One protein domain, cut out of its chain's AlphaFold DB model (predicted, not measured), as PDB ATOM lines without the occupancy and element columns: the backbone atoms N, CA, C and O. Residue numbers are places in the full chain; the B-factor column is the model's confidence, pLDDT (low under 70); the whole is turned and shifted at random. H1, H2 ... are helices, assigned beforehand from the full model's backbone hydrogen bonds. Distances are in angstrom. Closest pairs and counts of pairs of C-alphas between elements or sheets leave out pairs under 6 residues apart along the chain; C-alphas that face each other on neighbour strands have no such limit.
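This is residues 203 to 294 of the 370 residues of an uncharacterized protein of Peniophora sp. CBMAI 1063 (UniProt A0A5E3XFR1). One very long helix, H3, makes the length of the model, and a short side arm of H2 and then H1 stands out crosswise from it at residues 258 to 266, roughly as a T. Residues 229 to 244, with no named element, run beside the first part of H3 to its beginning, while residues 270 to 294 of H3 stick out free. The printed part has 92 residues with three named helices, H1, H2 and H3 in chain order, and no named strand; the class is all helix. The whole is extended, with a radius of gyration of the C-alphas of 21.2 A and spans of 77 by 29 by 16 A.

Start at H3, residues 245 to 294, which H2, residues 218 to 228, touches; of H3, residues 258 to 266 alone take part. Look at the C-alphas of Ala 227 and Lys 263, their closest, 4.7 A apart. The two helices run opposite ways at a steep tilt of 69.9 degrees, only just short of about perpendicular. Farther out, H1, residues 207 to 213, only just touches H2, with 3 pairs of C-alphas within 8 A; the closest, those of Val 207 and Phe 219, are 5.9 A apart. They run opposite ways at a steep tilt of 61 degrees. H1 and H3 are apart. In H2 and H3 every O i to N i+4 pair is within hydrogen-bond range; in H1 1 of 3 is, beside 3 of 4 O i to N i+3 pairs.

Find C-alpha 245 at (6.939, -50.727, -19.031); from there H3 runs 73.1 A to C-alpha 294 at (-4.016, 13.434, -52.221). H2 covers 15.7 A. H1 begins at C-alpha 207, (2.569, -19.098, -18.652), and covers 10.4 A.

The C-alphas farthest apart, Phe 242 and Ser 294, are 77.4 A apart. The printed part has no cut. The link H1 to H2 is tight, and H2 to H3 is long, 16 residues. Confidence is under 70 at residues 203 to 217, 241 and 243.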
ATOM      1  N   HIS A 203       1.538 -26.259 -14.392       59.09
ATOM      2  CA  HIS A 203       2.663 -27.006 -14.932       59.09
ATOM      3  C   HIS A 203       3.775 -26.051 -15.385       59.09
ATOM      4  O   HIS A 203       3.506 -24.919 -15.770       59.09
ATOM      5  N   ALA A 204       5.025 -26.520 -15.459       58.38
ATOM      6  CA  ALA A 204       6.128 -25.732 -16.027       58.38
ATOM      7  C   ALA A 204       5.955 -25.408 -17.531       58.38
ATOM      8  O   ALA A 204       6.740 -24.653 -18.091       58.38
ATOM      9  N   GLY A 205       4.918 -25.958 -18.173       59.53
ATOM     10  CA  GLY A 205       4.475 -25.603 -19.523       59.53
ATOM     11  C   GLY A 205       3.344 -24.570 -19.577       59.53
ATOM     12  O   GLY A 205       2.816 -24.343 -20.659       59.53
ATOM     13  N   ASP A 206       2.971 -23.956 -18.450       59.66
ATOM     14  CA  ASP A 206       1.945 -22.913 -18.387       59.66
ATOM     15  C   ASP A 206       2.589 -21.537 -18.148       59.66
ATOM     16  O   ASP A 206       3.380 -21.364 -17.220       59.66
ATOM     17  N   VAL A 207       2.165 -20.506 -18.889       63.34
ATOM     18  CA  VAL A 207       2.569 -19.098 -18.652       63.34
ATOM     19  C   VAL A 207       2.332 -18.680 -17.188       63.34
ATOM     20  O   VAL A 207       3.132 -17.967 -16.583       63.34
ATOM     21  N   ALA A 208       1.244 -19.177 -16.590       65.12
ATOM     22  CA  ALA A 208       0.852 -18.902 -15.208       65.12
ATOM     23  C   ALA A 208       1.782 -19.517 -14.143       65.12
ATOM     24  O   ALA A 208       1.735 -19.091 -12.993       65.12
ATOM     25  N   PHE A 209       2.619 -20.498 -14.499       63.28
ATOM     26  CA  PHE A 209       3.692 -20.979 -13.626       63.28
ATOM     27  C   PHE A 209       4.855 -19.979 -13.616       63.28
ATOM     28  O   PHE A 209       5.313 -19.569 -12.553       63.28
ATOM     29  N   TRP A 210       5.293 -19.535 -14.797       62.31
ATOM     30  CA  TRP A 210       6.455 -18.653 -14.960       62.31
ATOM     31  C   TRP A 210       6.235 -17.227 -14.451       62.31
ATOM     32  O   TRP A 210       7.187 -16.604 -13.979       62.31
ATOM     33  N   SER A 211       4.992 -16.735 -14.438       63.75
ATOM     34  CA  SER A 211       4.658 -15.426 -13.855       63.75
ATOM     35  C   SER A 211       5.024 -15.312 -12.366       63.75
ATOM     36  O   SER A 211       5.367 -14.225 -11.903       63.75
ATOM     37  N   VAL A 212       5.042 -16.428 -11.625       63.00
ATOM     38  CA  VAL A 212       5.473 -16.486 -10.214       63.00
ATOM     39  C   VAL A 212       6.989 -16.297 -10.065       63.00
ATOM     40  O   VAL A 212       7.452 -15.798  -9.042       63.00
ATOM     41  N   PHE A 213       7.772 -16.646 -11.090       57.72
ATOM     42  CA  PHE A 213       9.235 -16.524 -11.097       57.72
ATOM     43  C   PHE A 213       9.730 -15.153 -11.587       57.72
ATOM     44  O   PHE A 213      10.938 -14.920 -11.631       57.72
ATOM     45  N   GLY A 214       8.823 -14.234 -11.945       52.25
ATOM     46  CA  GLY A 214       9.150 -12.841 -12.274       52.25
ATOM     47  C   GLY A 214       9.983 -12.642 -13.547       52.25
ATOM     48  O   GLY A 214      10.510 -11.552 -13.757       52.25
ATOM     49  N   GLN A 215      10.118 -13.672 -14.388       59.94
ATOM     50  CA  GLN A 215      10.814 -13.610 -15.673       59.94
ATOM     51  C   GLN A 215       9.779 -13.457 -16.797       59.94
ATOM     52  O   GLN A 215       9.126 -14.453 -17.115       59.94
ATOM     53  N   PRO A 216       9.602 -12.259 -17.396       56.59
ATOM     54  CA  PRO A 216       8.596 -12.045 -18.442       56.59
ATOM     55  C   PRO A 216       8.827 -12.969 -19.647       56.59
ATOM     56  O   PRO A 216       7.910 -13.669 -20.063       56.59
ATOM     57  N   ASP A 217      10.075 -13.082 -20.103       66.31
ATOM     58  CA  ASP A 217      10.468 -13.941 -21.231       66.31
ATOM     59  C   ASP A 217      10.735 -15.407 -20.812       66.31
ATOM     60  O   ASP A 217      11.192 -16.221 -21.614       66.31
ATOM     61  N   GLY A 218      10.517 -15.760 -19.537       72.62
ATOM     62  CA  GLY A 218      10.917 -17.058 -18.977       72.62
ATOM     63  C   GLY A 218      10.172 -18.244 -19.591       72.62
ATOM     64  O   GLY A 218      10.766 -19.296 -19.813       72.62
ATOM     65  N   PHE A 219       8.890 -18.055 -19.914       71.88
ATOM     66  CA  PHE A 219       8.093 -19.063 -20.608       71.88
ATOM     67  C   PHE A 219       8.493 -19.202 -22.081       71.88
ATOM     68  O   PHE A 219       8.652 -20.319 -22.558       71.88
ATOM     69  N   GLU A 220       8.678 -18.088 -22.794       73.56
ATOM     70  CA  GLU A 220       8.972 -18.104 -24.232       73.56
ATOM     71  C   GLU A 220      10.339 -18.736 -24.507       73.56
ATOM     72  O   GLU A 220      10.418 -19.685 -25.282       73.56
ATOM     73  N   ARG A 221      11.381 -18.346 -23.755       77.88
ATOM     74  CA  ARG A 221      12.699 -19.003 -23.827       77.88
ATOM     75  C   ARG A 221      12.630 -20.492 -23.497       77.88
ATOM     76  O   ARG A 221      13.289 -21.291 -24.152       77.88
ATOM     77  N   TRP A 222      11.825 -20.890 -22.509       77.56
ATOM     78  CA  TRP A 222      11.646 -22.305 -22.176       77.56
ATOM     79  C   TRP A 222      10.945 -23.081 -23.305       77.56
ATOM     80  O   TRP A 222      11.341 -24.203 -23.617       77.56
ATOM     81  N   VAL A 223       9.939 -22.485 -23.955       81.06
ATOM     82  CA  VAL A 223       9.270 -23.069 -25.127       81.06
ATOM     83  C   VAL A 223      10.240 -23.198 -26.305       81.06
ATOM     84  O   VAL A 223      10.272 -24.254 -26.934       81.06
ATOM     85  N   GLU A 224      11.067 -22.185 -26.573       82.50
ATOM     86  CA  GLU A 224      12.115 -22.227 -27.602       82.50
ATOM     87  C   GLU A 224      13.167 -23.313 -27.319       82.50
ATOM     88  O   GLU A 224      13.494 -24.096 -28.213       82.50
ATOM     89  N   GLU A 225      13.664 -23.417 -26.081       81.38
ATOM     90  CA  GLU A 225      14.608 -24.462 -25.661       81.38
ATOM     91  C   GLU A 225      14.002 -25.868 -25.836       81.38
ATOM     92  O   GLU A 225      14.615 -26.742 -26.453       81.38
ATOM     93  N   VAL A 226      12.764 -26.090 -25.379       81.69
ATOM     94  CA  VAL A 226      12.065 -27.383 -25.526       81.69
ATOM     95  C   VAL A 226      11.708 -27.684 -26.988       81.69
ATOM     96  O   VAL A 226      11.652 -28.850 -27.383       81.69
ATOM     97  N   ALA A 227      11.517 -26.664 -27.828       83.94
ATOM     98  CA  ALA A 227      11.325 -26.842 -29.262       83.94
ATOM     99  C   ALA A 227      12.615 -27.251 -30.001       83.94
ATOM    100  O   ALA A 227      12.523 -27.834 -31.082       83.94
ATOM    101  N   GLN A 228      13.804 -27.022 -29.437       86.44
ATOM    102  CA  GLN A 228      15.073 -27.491 -30.015       86.44
ATOM    103  C   GLN A 228      15.392 -28.957 -29.668       86.44
ATOM    104  O   GLN A 228      16.127 -29.616 -30.404       86.44
ATOM    105  N   GLU A 229      14.814 -29.498 -28.593       84.56
ATOM    106  CA  GLU A 229      15.031 -30.888 -28.167       84.56
ATOM    107  C   GLU A 229      14.528 -31.914 -29.223       84.56
ATOM    108  O   GLU A 229      13.563 -31.666 -29.968       84.56
ATOM    109  N   PRO A 230      15.163 -33.099 -29.340       85.12
ATOM    110  CA  PRO A 230      14.742 -34.141 -30.273       85.12
ATOM    111  C   PRO A 230      13.364 -34.691 -29.889       85.12
ATOM    112  O   PRO A 230      12.994 -34.719 -28.718       85.12
ATOM    113  N   LEU A 231      12.598 -35.173 -30.874       83.81
ATOM    114  CA  LEU A 231      11.297 -35.804 -30.607       83.81
ATOM    115  C   LEU A 231      11.445 -37.208 -29.987       83.81
ATOM    116  O   LEU A 231      10.519 -37.695 -29.344       83.81
ATOM    117  N   GLU A 232      12.596 -37.864 -30.159       84.38
ATOM    118  CA  GLU A 232      12.887 -39.144 -29.511       84.38
ATOM    119  C   GLU A 232      13.059 -38.950 -27.999       84.38
ATOM    120  O   GLU A 232      13.886 -38.159 -27.550       84.38
ATOM    121  N   ALA A 233      12.267 -39.674 -27.207       82.69
ATOM    122  CA  ALA A 233      12.292 -39.532 -25.758       82.69
ATOM    123  C   ALA A 233      13.581 -40.111 -25.148       82.69
ATOM    124  O   ALA A 233      13.920 -41.265 -25.429       82.69
ATOM    125  N   PRO A 234      14.270 -39.377 -24.253       83.31
ATOM    126  CA  PRO A 234      15.475 -39.878 -23.613       83.31
ATOM    127  C   PRO A 234      15.180 -41.116 -22.754       83.31
ATOM    128  O   PRO A 234      14.106 -41.270 -22.168       83.31
ATOM    129  N   ALA A 235      16.160 -42.015 -22.654       78.56
ATOM    130  CA  ALA A 235      16.039 -43.215 -21.833       78.56
ATOM    131  C   ALA A 235      15.860 -42.863 -20.346       78.56
ATOM    132  O   ALA A 235      16.539 -41.971 -19.832       78.56
ATOM    133  N   LEU A 236      15.015 -43.618 -19.629       79.12
ATOM    134  CA  LEU A 236      14.703 -43.307 -18.232       79.12
ATOM    135  C   LEU A 236      15.965 -43.219 -17.346       79.12
ATOM    136  O   LEU A 236      16.896 -44.038 -17.491       79.12
ATOM    137  N   PRO A 237      15.970 -42.276 -16.378       77.56
ATOM    138  CA  PRO A 237      16.989 -42.172 -15.339       77.56
ATOM    139  C   PRO A 237      17.290 -43.526 -14.689       77.56
ATOM    140  O   PRO A 237      16.395 -44.345 -14.485       77.56
ATOM    141  N   ARG A 238      18.562 -43.791 -14.354       76.69
ATOM    142  CA  ARG A 238      19.017 -45.128 -13.908       76.69
ATOM    143  C   ARG A 238      18.250 -45.667 -12.692       76.69
ATOM    144  O   ARG A 238      18.029 -46.868 -12.614       76.69
ATOM    145  N   ASN A 239      17.822 -44.782 -11.798       79.38
ATOM    146  CA  ASN A 239      16.981 -45.062 -10.631       79.38
ATOM    147  C   ASN A 239      15.540 -45.488 -10.979       79.38
ATOM    148  O   ASN A 239      14.904 -46.151 -10.170       79.38
ATOM    149  N   LEU A 240      15.034 -45.142 -12.167       75.69
ATOM    150  CA  LEU A 240      13.675 -45.449 -12.631       75.69
ATOM    151  C   LEU A 240      13.621 -46.564 -13.688       75.69
ATOM    152  O   LEU A 240      12.535 -46.964 -14.085       75.69
ATOM    153  N   ARG A 241      14.761 -47.134 -14.104       69.75
ATOM    154  CA  ARG A 241      14.809 -48.246 -15.081       69.75
ATOM    155  C   ARG A 241      14.151 -49.544 -14.607       69.75
ATOM    156  O   ARG A 241      13.877 -50.410 -15.428       69.75
ATOM    157  N   PHE A 242      13.937 -49.686 -13.299       73.31
ATOM    158  CA  PHE A 242      13.230 -50.818 -12.694       73.31
ATOM    159  C   PHE A 242      11.726 -50.569 -12.528       73.31
ATOM    160  O   PHE A 242      10.987 -51.503 -12.229       73.31
ATOM    161  N   ALA A 243      11.259 -49.331 -12.722       68.75
ATOM    162  CA  ALA A 243       9.837 -49.098 -12.899       68.75
ATOM    163  C   ALA A 243       9.428 -49.708 -14.246       68.75
ATOM    164  O   ALA A 243      10.116 -49.523 -15.250       68.75
ATOM    165  N   GLY A 244       8.347 -50.486 -14.238       78.25
ATOM    166  CA  GLY A 244       7.948 -51.308 -15.378       78.25
ATOM    167  C   GLY A 244       7.580 -50.510 -16.633       78.25
ATOM    168  O   GLY A 244       7.552 -49.279 -16.641       78.25
ATOM    169  N   MET A 245       7.245 -51.251 -17.693       82.69
ATOM    170  CA  MET A 245       6.939 -50.727 -19.031       82.69
ATOM    171  C   MET A 245       5.959 -49.541 -19.028       82.69
ATOM    172  O   MET A 245       6.165 -48.594 -19.781       82.69
ATOM    173  N   GLU A 246       4.972 -49.539 -18.129       82.81
ATOM    174  CA  GLU A 246       4.014 -48.440 -17.943       82.81
ATOM    175  C   GLU A 246       4.678 -47.083 -17.651       82.81
ATOM    176  O   GLU A 246       4.299 -46.077 -18.248       82.81
ATOM    177  N   LEU A 247       5.704 -47.026 -16.785       83.81
ATOM    178  CA  LEU A 247       6.397 -45.758 -16.522       83.81
ATOM    179  C   LEU A 247       7.244 -45.337 -17.726       83.81
ATOM    180  O   LEU A 247       7.365 -44.146 -18.002       83.81
ATOM    181  N   ALA A 248       7.801 -46.298 -18.468       79.81
ATOM    182  CA  ALA A 248       8.545 -45.998 -19.685       79.81
ATOM    183  C   ALA A 248       7.644 -45.397 -20.777       79.81
ATOM    184  O   ALA A 248       8.030 -44.415 -21.409       79.81
ATOM    185  N   TRP A 249       6.429 -45.930 -20.931       83.69
ATOM    186  CA  TRP A 249       5.386 -45.383 -21.802       83.69
ATOM    187  C   TRP A 249       4.878 -44.018 -21.328       83.69
ATOM    188  O   TRP A 249       4.723 -43.105 -22.139       83.69
ATOM    189  N   ALA A 250       4.652 -43.834 -20.025       83.00
ATOM    190  CA  ALA A 250       4.262 -42.539 -19.470       83.00
ATOM    191  C   ALA A 250       5.345 -41.471 -19.708       83.00
ATOM    192  O   ALA A 250       5.039 -40.367 -20.150       83.00
ATOM    193  N   HIS A 251       6.618 -41.817 -19.494       84.25
ATOM    194  CA  HIS A 251       7.756 -40.930 -19.733       84.25
ATOM    195  C   HIS A 251       7.878 -40.531 -21.210       84.25
ATOM    196  O   HIS A 251       7.964 -39.342 -21.521       84.25
ATOM    197  N   SER A 252       7.850 -41.501 -22.132       84.50
ATOM    198  CA  SER A 252       7.988 -41.215 -23.562       84.50
ATOM    199  C   SER A 252       6.792 -40.446 -24.127       84.50
ATOM    200  O   SER A 252       6.984 -39.502 -24.892       84.50
ATOM    201  N   SER A 253       5.565 -40.782 -23.716       80.19
ATOM    202  CA  SER A 253       4.352 -40.082 -24.158       80.19
ATOM    203  C   SER A 253       4.229 -38.665 -23.590       80.19
ATOM    204  O   SER A 253       3.788 -37.773 -24.311       80.19
ATOM    205  N   ALA A 254       4.652 -38.417 -22.346       81.94
ATOM    206  CA  ALA A 254       4.700 -37.064 -21.793       81.94
ATOM    207  C   ALA A 254       5.746 -36.202 -22.518       81.94
ATOM    208  O   ALA A 254       5.424 -35.120 -23.003       81.94
ATOM    209  N   TYR A 255       6.975 -36.708 -22.662       86.38
ATOM    210  CA  TYR A 255       8.062 -35.993 -23.335       86.38
ATOM    211  C   TYR A 255       7.719 -35.649 -24.794       86.38
ATOM    212  O   TYR A 255       7.803 -34.489 -25.194       86.38
ATOM    213  N   THR A 256       7.270 -36.636 -25.579       85.75
ATOM    214  CA  THR A 256       6.908 -36.429 -26.996       85.75
ATOM    215  C   THR A 256       5.787 -35.408 -27.163       85.75
ATOM    216  O   THR A 256       5.861 -34.580 -28.070       85.75
ATOM    217  N   ARG A 257       4.781 -35.413 -26.273       83.06
ATOM    218  CA  ARG A 257       3.729 -34.387 -26.248       83.06
ATOM    219  C   ARG A 257       4.322 -33.006 -26.016       83.06
ATOM    220  O   ARG A 257       4.203 -32.185 -26.918       83.06
ATOM    221  N   HIS A 258       5.051 -32.793 -24.918       82.25
ATOM    222  CA  HIS A 258       5.640 -31.489 -24.590       82.25
ATOM    223  C   HIS A 258       6.534 -30.929 -25.706       82.25
ATOM    224  O   HIS A 258       6.354 -29.778 -26.093       82.25
ATOM    225  N   VAL A 259       7.422 -31.739 -26.294       83.62
ATOM    226  CA  VAL A 259       8.263 -31.308 -27.429       83.62
ATOM    227  C   VAL A 259       7.413 -30.990 -28.669       83.62
ATOM    228  O   VAL A 259       7.683 -30.020 -29.376       83.62
ATOM    229  N   SER A 260       6.355 -31.763 -28.942       82.88
ATOM    230  CA  SER A 260       5.444 -31.493 -30.067       82.88
ATOM    231  C   SER A 260       4.548 -30.267 -29.858       82.88
ATOM    232  O   SER A 260       4.161 -29.630 -30.837       82.88
ATOM    233  N   ASP A 261       4.180 -29.960 -28.613       78.50
ATOM    234  CA  ASP A 261       3.384 -28.791 -28.238       78.50
ATOM    235  C   ASP A 261       4.257 -27.531 -28.314       78.50
ATOM    236  O   ASP A 261       3.856 -26.562 -28.953       78.50
ATOM    237  N   ALA A 262       5.489 -27.580 -27.791       80.19
ATOM    238  CA  ALA A 262       6.466 -26.495 -27.896       80.19
ATOM    239  C   ALA A 262       6.785 -26.143 -29.359       80.19
ATOM    240  O   ALA A 262       6.664 -24.989 -29.757       80.19
ATOM    241  N   LYS A 263       7.075 -27.143 -30.208       84.81
ATOM    242  CA  LYS A 263       7.303 -26.929 -31.653       84.81
ATOM    243  C   LYS A 263       6.101 -26.299 -32.360       84.81
ATOM    244  O   LYS A 263       6.281 -25.479 -33.256       84.81
ATOM    245  N   ARG A 264       4.873 -26.653 -31.958       82.94
ATOM    246  CA  ARG A 264       3.645 -26.031 -32.480       82.94
ATOM    247  C   ARG A 264       3.454 -24.599 -31.976       82.94
ATOM    248  O   ARG A 264       2.995 -23.770 -32.753       82.94
ATOM    249  N   ALA A 265       3.814 -24.310 -30.727       80.31
ATOM    250  CA  ALA A 265       3.765 -22.963 -30.165       80.31
ATOM    251  C   ALA A 265       4.743 -22.018 -30.882       80.31
ATOM    252  O   ALA A 265       4.301 -20.986 -31.380       80.31
ATOM    253  N   VAL A 266       6.012 -22.418 -31.053       84.44
ATOM    254  CA  VAL A 266       7.016 -21.632 -31.801       84.44
ATOM    255  C   VAL A 266       6.563 -21.387 -33.244       84.44
ATOM    256  O   VAL A 266       6.527 -20.245 -33.692       84.44
ATOM    257  N   ALA A 267       6.110 -22.425 -33.957       79.75
ATOM    258  CA  ALA A 267       5.612 -22.266 -35.326       79.75
ATOM    259  C   ALA A 267       4.378 -21.340 -35.421       79.75
ATOM    260  O   ALA A 267       4.207 -20.632 -36.415       79.75
ATOM    261  N   ALA A 268       3.519 -21.319 -34.396       78.69
ATOM    262  CA  ALA A 268       2.397 -20.388 -34.318       78.69
ATOM    263  C   ALA A 268       2.855 -18.949 -34.017       78.69
ATOM    264  O   ALA A 268       2.323 -18.021 -34.621       78.69
ATOM    265  N   GLN A 269       3.853 -18.758 -33.147       84.00
ATOM    266  CA  GLN A 269       4.464 -17.451 -32.869       84.00
ATOM    267  C   GLN A 269       5.150 -16.878 -34.119       84.00
ATOM    268  O   GLN A 269       4.893 -15.728 -34.469       84.00
ATOM    269  N   GLU A 270       5.926 -17.681 -34.856       84.88
ATOM    270  CA  GLU A 270       6.514 -17.275 -36.143       84.88
ATOM    271  C   GLU A 270       5.447 -16.858 -37.167       84.88
ATOM    272  O   GLU A 270       5.604 -15.858 -37.869       84.88
ATOM    273  N   LEU A 271       4.345 -17.612 -37.259       85.25
ATOM    274  CA  LEU A 271       3.233 -17.283 -38.151       85.25
ATOM    275  C   LEU A 271       2.550 -15.974 -37.732       85.25
ATOM    276  O   LEU A 271       2.248 -15.146 -38.591       85.25
ATOM    277  N   MET A 272       2.345 -15.759 -36.428       79.06
ATOM    278  CA  MET A 272       1.794 -14.510 -35.901       79.06
ATOM    279  C   MET A 272       2.716 -13.321 -36.194       79.06
ATOM    280  O   MET A 272       2.225 -12.320 -36.712       79.06
ATOM    281  N   ALA A 273       4.027 -13.441 -35.966       81.69
ATOM    282  CA  ALA A 273       5.006 -12.396 -36.273       81.69
ATOM    283  C   ALA A 273       4.954 -11.984 -37.755       81.69
ATOM    284  O   ALA A 273       4.693 -10.821 -38.062       81.69
ATOM    285  N   ARG A 274       5.037 -12.955 -38.678       81.75
ATOM    286  CA  ARG A 274       4.901 -12.701 -40.127       81.75
ATOM    287  C   ARG A 274       3.546 -12.089 -40.494       81.75
ATOM    288  O   ARG A 274       3.458 -11.286 -41.422       81.75
ATOM    289  N   SER A 275       2.474 -12.451 -39.782       84.00
ATOM    290  CA  SER A 275       1.154 -11.855 -40.013       84.00
ATOM    291  C   SER A 275       1.105 -10.381 -39.595       84.00
ATOM    292  O   SER A 275       0.550  -9.574 -40.339       84.00
ATOM    293  N   VAL A 276       1.749 -10.008 -38.481       83.94
ATOM    294  CA  VAL A 276       1.861  -8.613 -38.025       83.94
ATOM    295  C   VAL A 276       2.682  -7.792 -39.019       83.94
ATOM    296  O   VAL A 276       2.177  -6.787 -39.512       83.94
ATOM    297  N   GLU A 277       3.864  -8.270 -39.419       81.50
ATOM    298  CA  GLU A 277       4.699  -7.636 -40.455       81.50
ATOM    299  C   GLU A 277       3.916  -7.406 -41.762       81.50
ATOM    300  O   GLU A 277       3.974  -6.330 -42.364       81.50
ATOM    301  N   SER A 278       3.116  -8.392 -42.190       85.19
ATOM    302  CA  SER A 278       2.281  -8.259 -43.389       85.19
ATOM    303  C   SER A 278       1.170  -7.209 -43.238       85.19
ATOM    304  O   SER A 278       0.865  -6.496 -44.194       85.19
ATOM    305  N   LEU A 279       0.587  -7.068 -42.042       87.19
ATOM    306  CA  LEU A 279      -0.438  -6.063 -41.754       87.19
ATOM    307  C   LEU A 279       0.157  -4.656 -41.660       87.19
ATOM    308  O   LEU A 279      -0.456  -3.715 -42.164       87.19
ATOM    309  N   GLU A 280       1.346  -4.501 -41.080       88.00
ATOM    310  CA  GLU A 280       2.081  -3.230 -41.053       88.00
ATOM    311  C   GLU A 280       2.458  -2.779 -42.469       88.00
ATOM    312  O   GLU A 280       2.201  -1.632 -42.843       88.00
ATOM    313  N   CYS A 281       2.949  -3.699 -43.306       87.19
ATOM    314  CA  CYS A 281       3.216  -3.453 -44.723       87.19
ATOM    315  C   CYS A 281       1.949  -3.011 -45.486       87.19
ATOM    316  O   CYS A 281       1.968  -2.016 -46.213       87.19
ATOM    317  N   LEU A 282       0.808  -3.677 -45.266       87.62
ATOM    318  CA  LEU A 282      -0.474  -3.277 -45.862       87.62
ATOM    319  C   LEU A 282      -0.969  -1.908 -45.363       87.62
ATOM    320  O   LEU A 282      -1.577  -1.162 -46.134       87.62
ATOM    321  N   GLN A 283      -0.715  -1.549 -44.102       90.31
ATOM    322  CA  GLN A 283      -1.035  -0.220 -43.569       90.31
ATOM    323  C   GLN A 283      -0.148   0.870 -44.181       90.31
ATOM    324  O   GLN A 283      -0.669   1.921 -44.559       90.31
ATOM    325  N   ALA A 284       1.154   0.614 -44.338       89.94
ATOM    326  CA  ALA A 284       2.079   1.513 -45.023       89.94
ATOM    327  C   ALA A 284       1.657   1.739 -46.485       89.94
ATOM    328  O   ALA A 284       1.460   2.879 -46.898       89.94
ATOM    329  N   LEU A 285       1.375   0.666 -47.228       89.56
ATOM    330  CA  LEU A 285       0.924   0.738 -48.620       89.56
ATOM    331  C   LEU A 285      -0.438   1.449 -48.755       89.56
ATOM    332  O   LEU A 285      -0.646   2.245 -49.672       89.56
ATOM    333  N   LYS A 286      -1.370   1.242 -47.810       92.12
ATOM    334  CA  LYS A 286      -2.634   2.002 -47.752       92.12
ATOM    335  C   LYS A 286      -2.390   3.499 -47.530       92.12
ATOM    336  O   LYS A 286      -3.107   4.309 -48.121       92.12
ATOM    337  N   LYS A 287      -1.409   3.864 -46.697       91.31
ATOM    338  CA  LYS A 287      -1.012   5.257 -46.470       91.31
ATOM    339  C   LYS A 287      -0.410   5.863 -47.738       91.31
ATOM    340  O   LYS A 287      -0.900   6.896 -48.173       91.31
ATOM    341  N   GLU A 288       0.539   5.189 -48.385       88.56
ATOM    342  CA  GLU A 288       1.145   5.645 -49.647       88.56
ATOM    343  C   GLU A 288       0.102   5.855 -50.755       88.56
ATOM    344  O   GLU A 288       0.139   6.864 -51.454       88.56
ATOM    345  N   ILE A 289      -0.888   4.962 -50.885       89.69
ATOM    346  CA  ILE A 289      -2.016   5.157 -51.816       89.69
ATOM    347  C   ILE A 289      -2.869   6.374 -51.424       89.69
ATOM    348  O   ILE A 289      -3.376   7.068 -52.305       89.69
ATOM    349  N   GLY A 290      -3.057   6.636 -50.129       88.31
ATOM    350  CA  GLY A 290      -3.731   7.839 -49.634       88.31
ATOM    351  C   GLY A 290      -2.969   9.114 -49.995       88.31
ATOM    352  O   GLY A 290      -3.552  10.031 -50.575       88.31
ATOM    353  N   ASP A 291      -1.665   9.126 -49.737       85.25
ATOM    354  CA  ASP A 291      -0.764  10.242 -50.024       85.25
ATOM    355  C   ASP A 291      -0.701  10.505 -51.546       85.25
ATOM    356  O   ASP A 291      -0.934  11.634 -51.985       85.25
ATOM    357  N   LEU A 292      -0.548   9.465 -52.379       83.38
ATOM    358  CA  LEU A 292      -0.612   9.558 -53.847       83.38
ATOM    359  C   LEU A 292      -1.967  10.070 -54.356       83.38
ATOM    360  O   LEU A 292      -2.010  10.903 -55.262       83.38
ATOM    361  N   LYS A 293      -3.085   9.612 -53.779       82.62
ATOM    362  CA  LYS A 293      -4.422  10.126 -54.125       82.62
ATOM    363  C   LYS A 293      -4.598  11.587 -53.728       82.62
ATOM    364  O   LYS A 293      -5.279  12.310 -54.448       82.62
ATOM    365  N   SER A 294      -3.995  12.025 -52.621       77.44
ATOM    366  CA  SER A 294      -4.016  13.434 -52.221       77.44
ATOM    367  C   SER A 294      -3.219  14.310 -53.191       77.44
ATOM    368  O   SER A 294      -3.704  15.368 -53.581       77.44
TER     369      SER A 294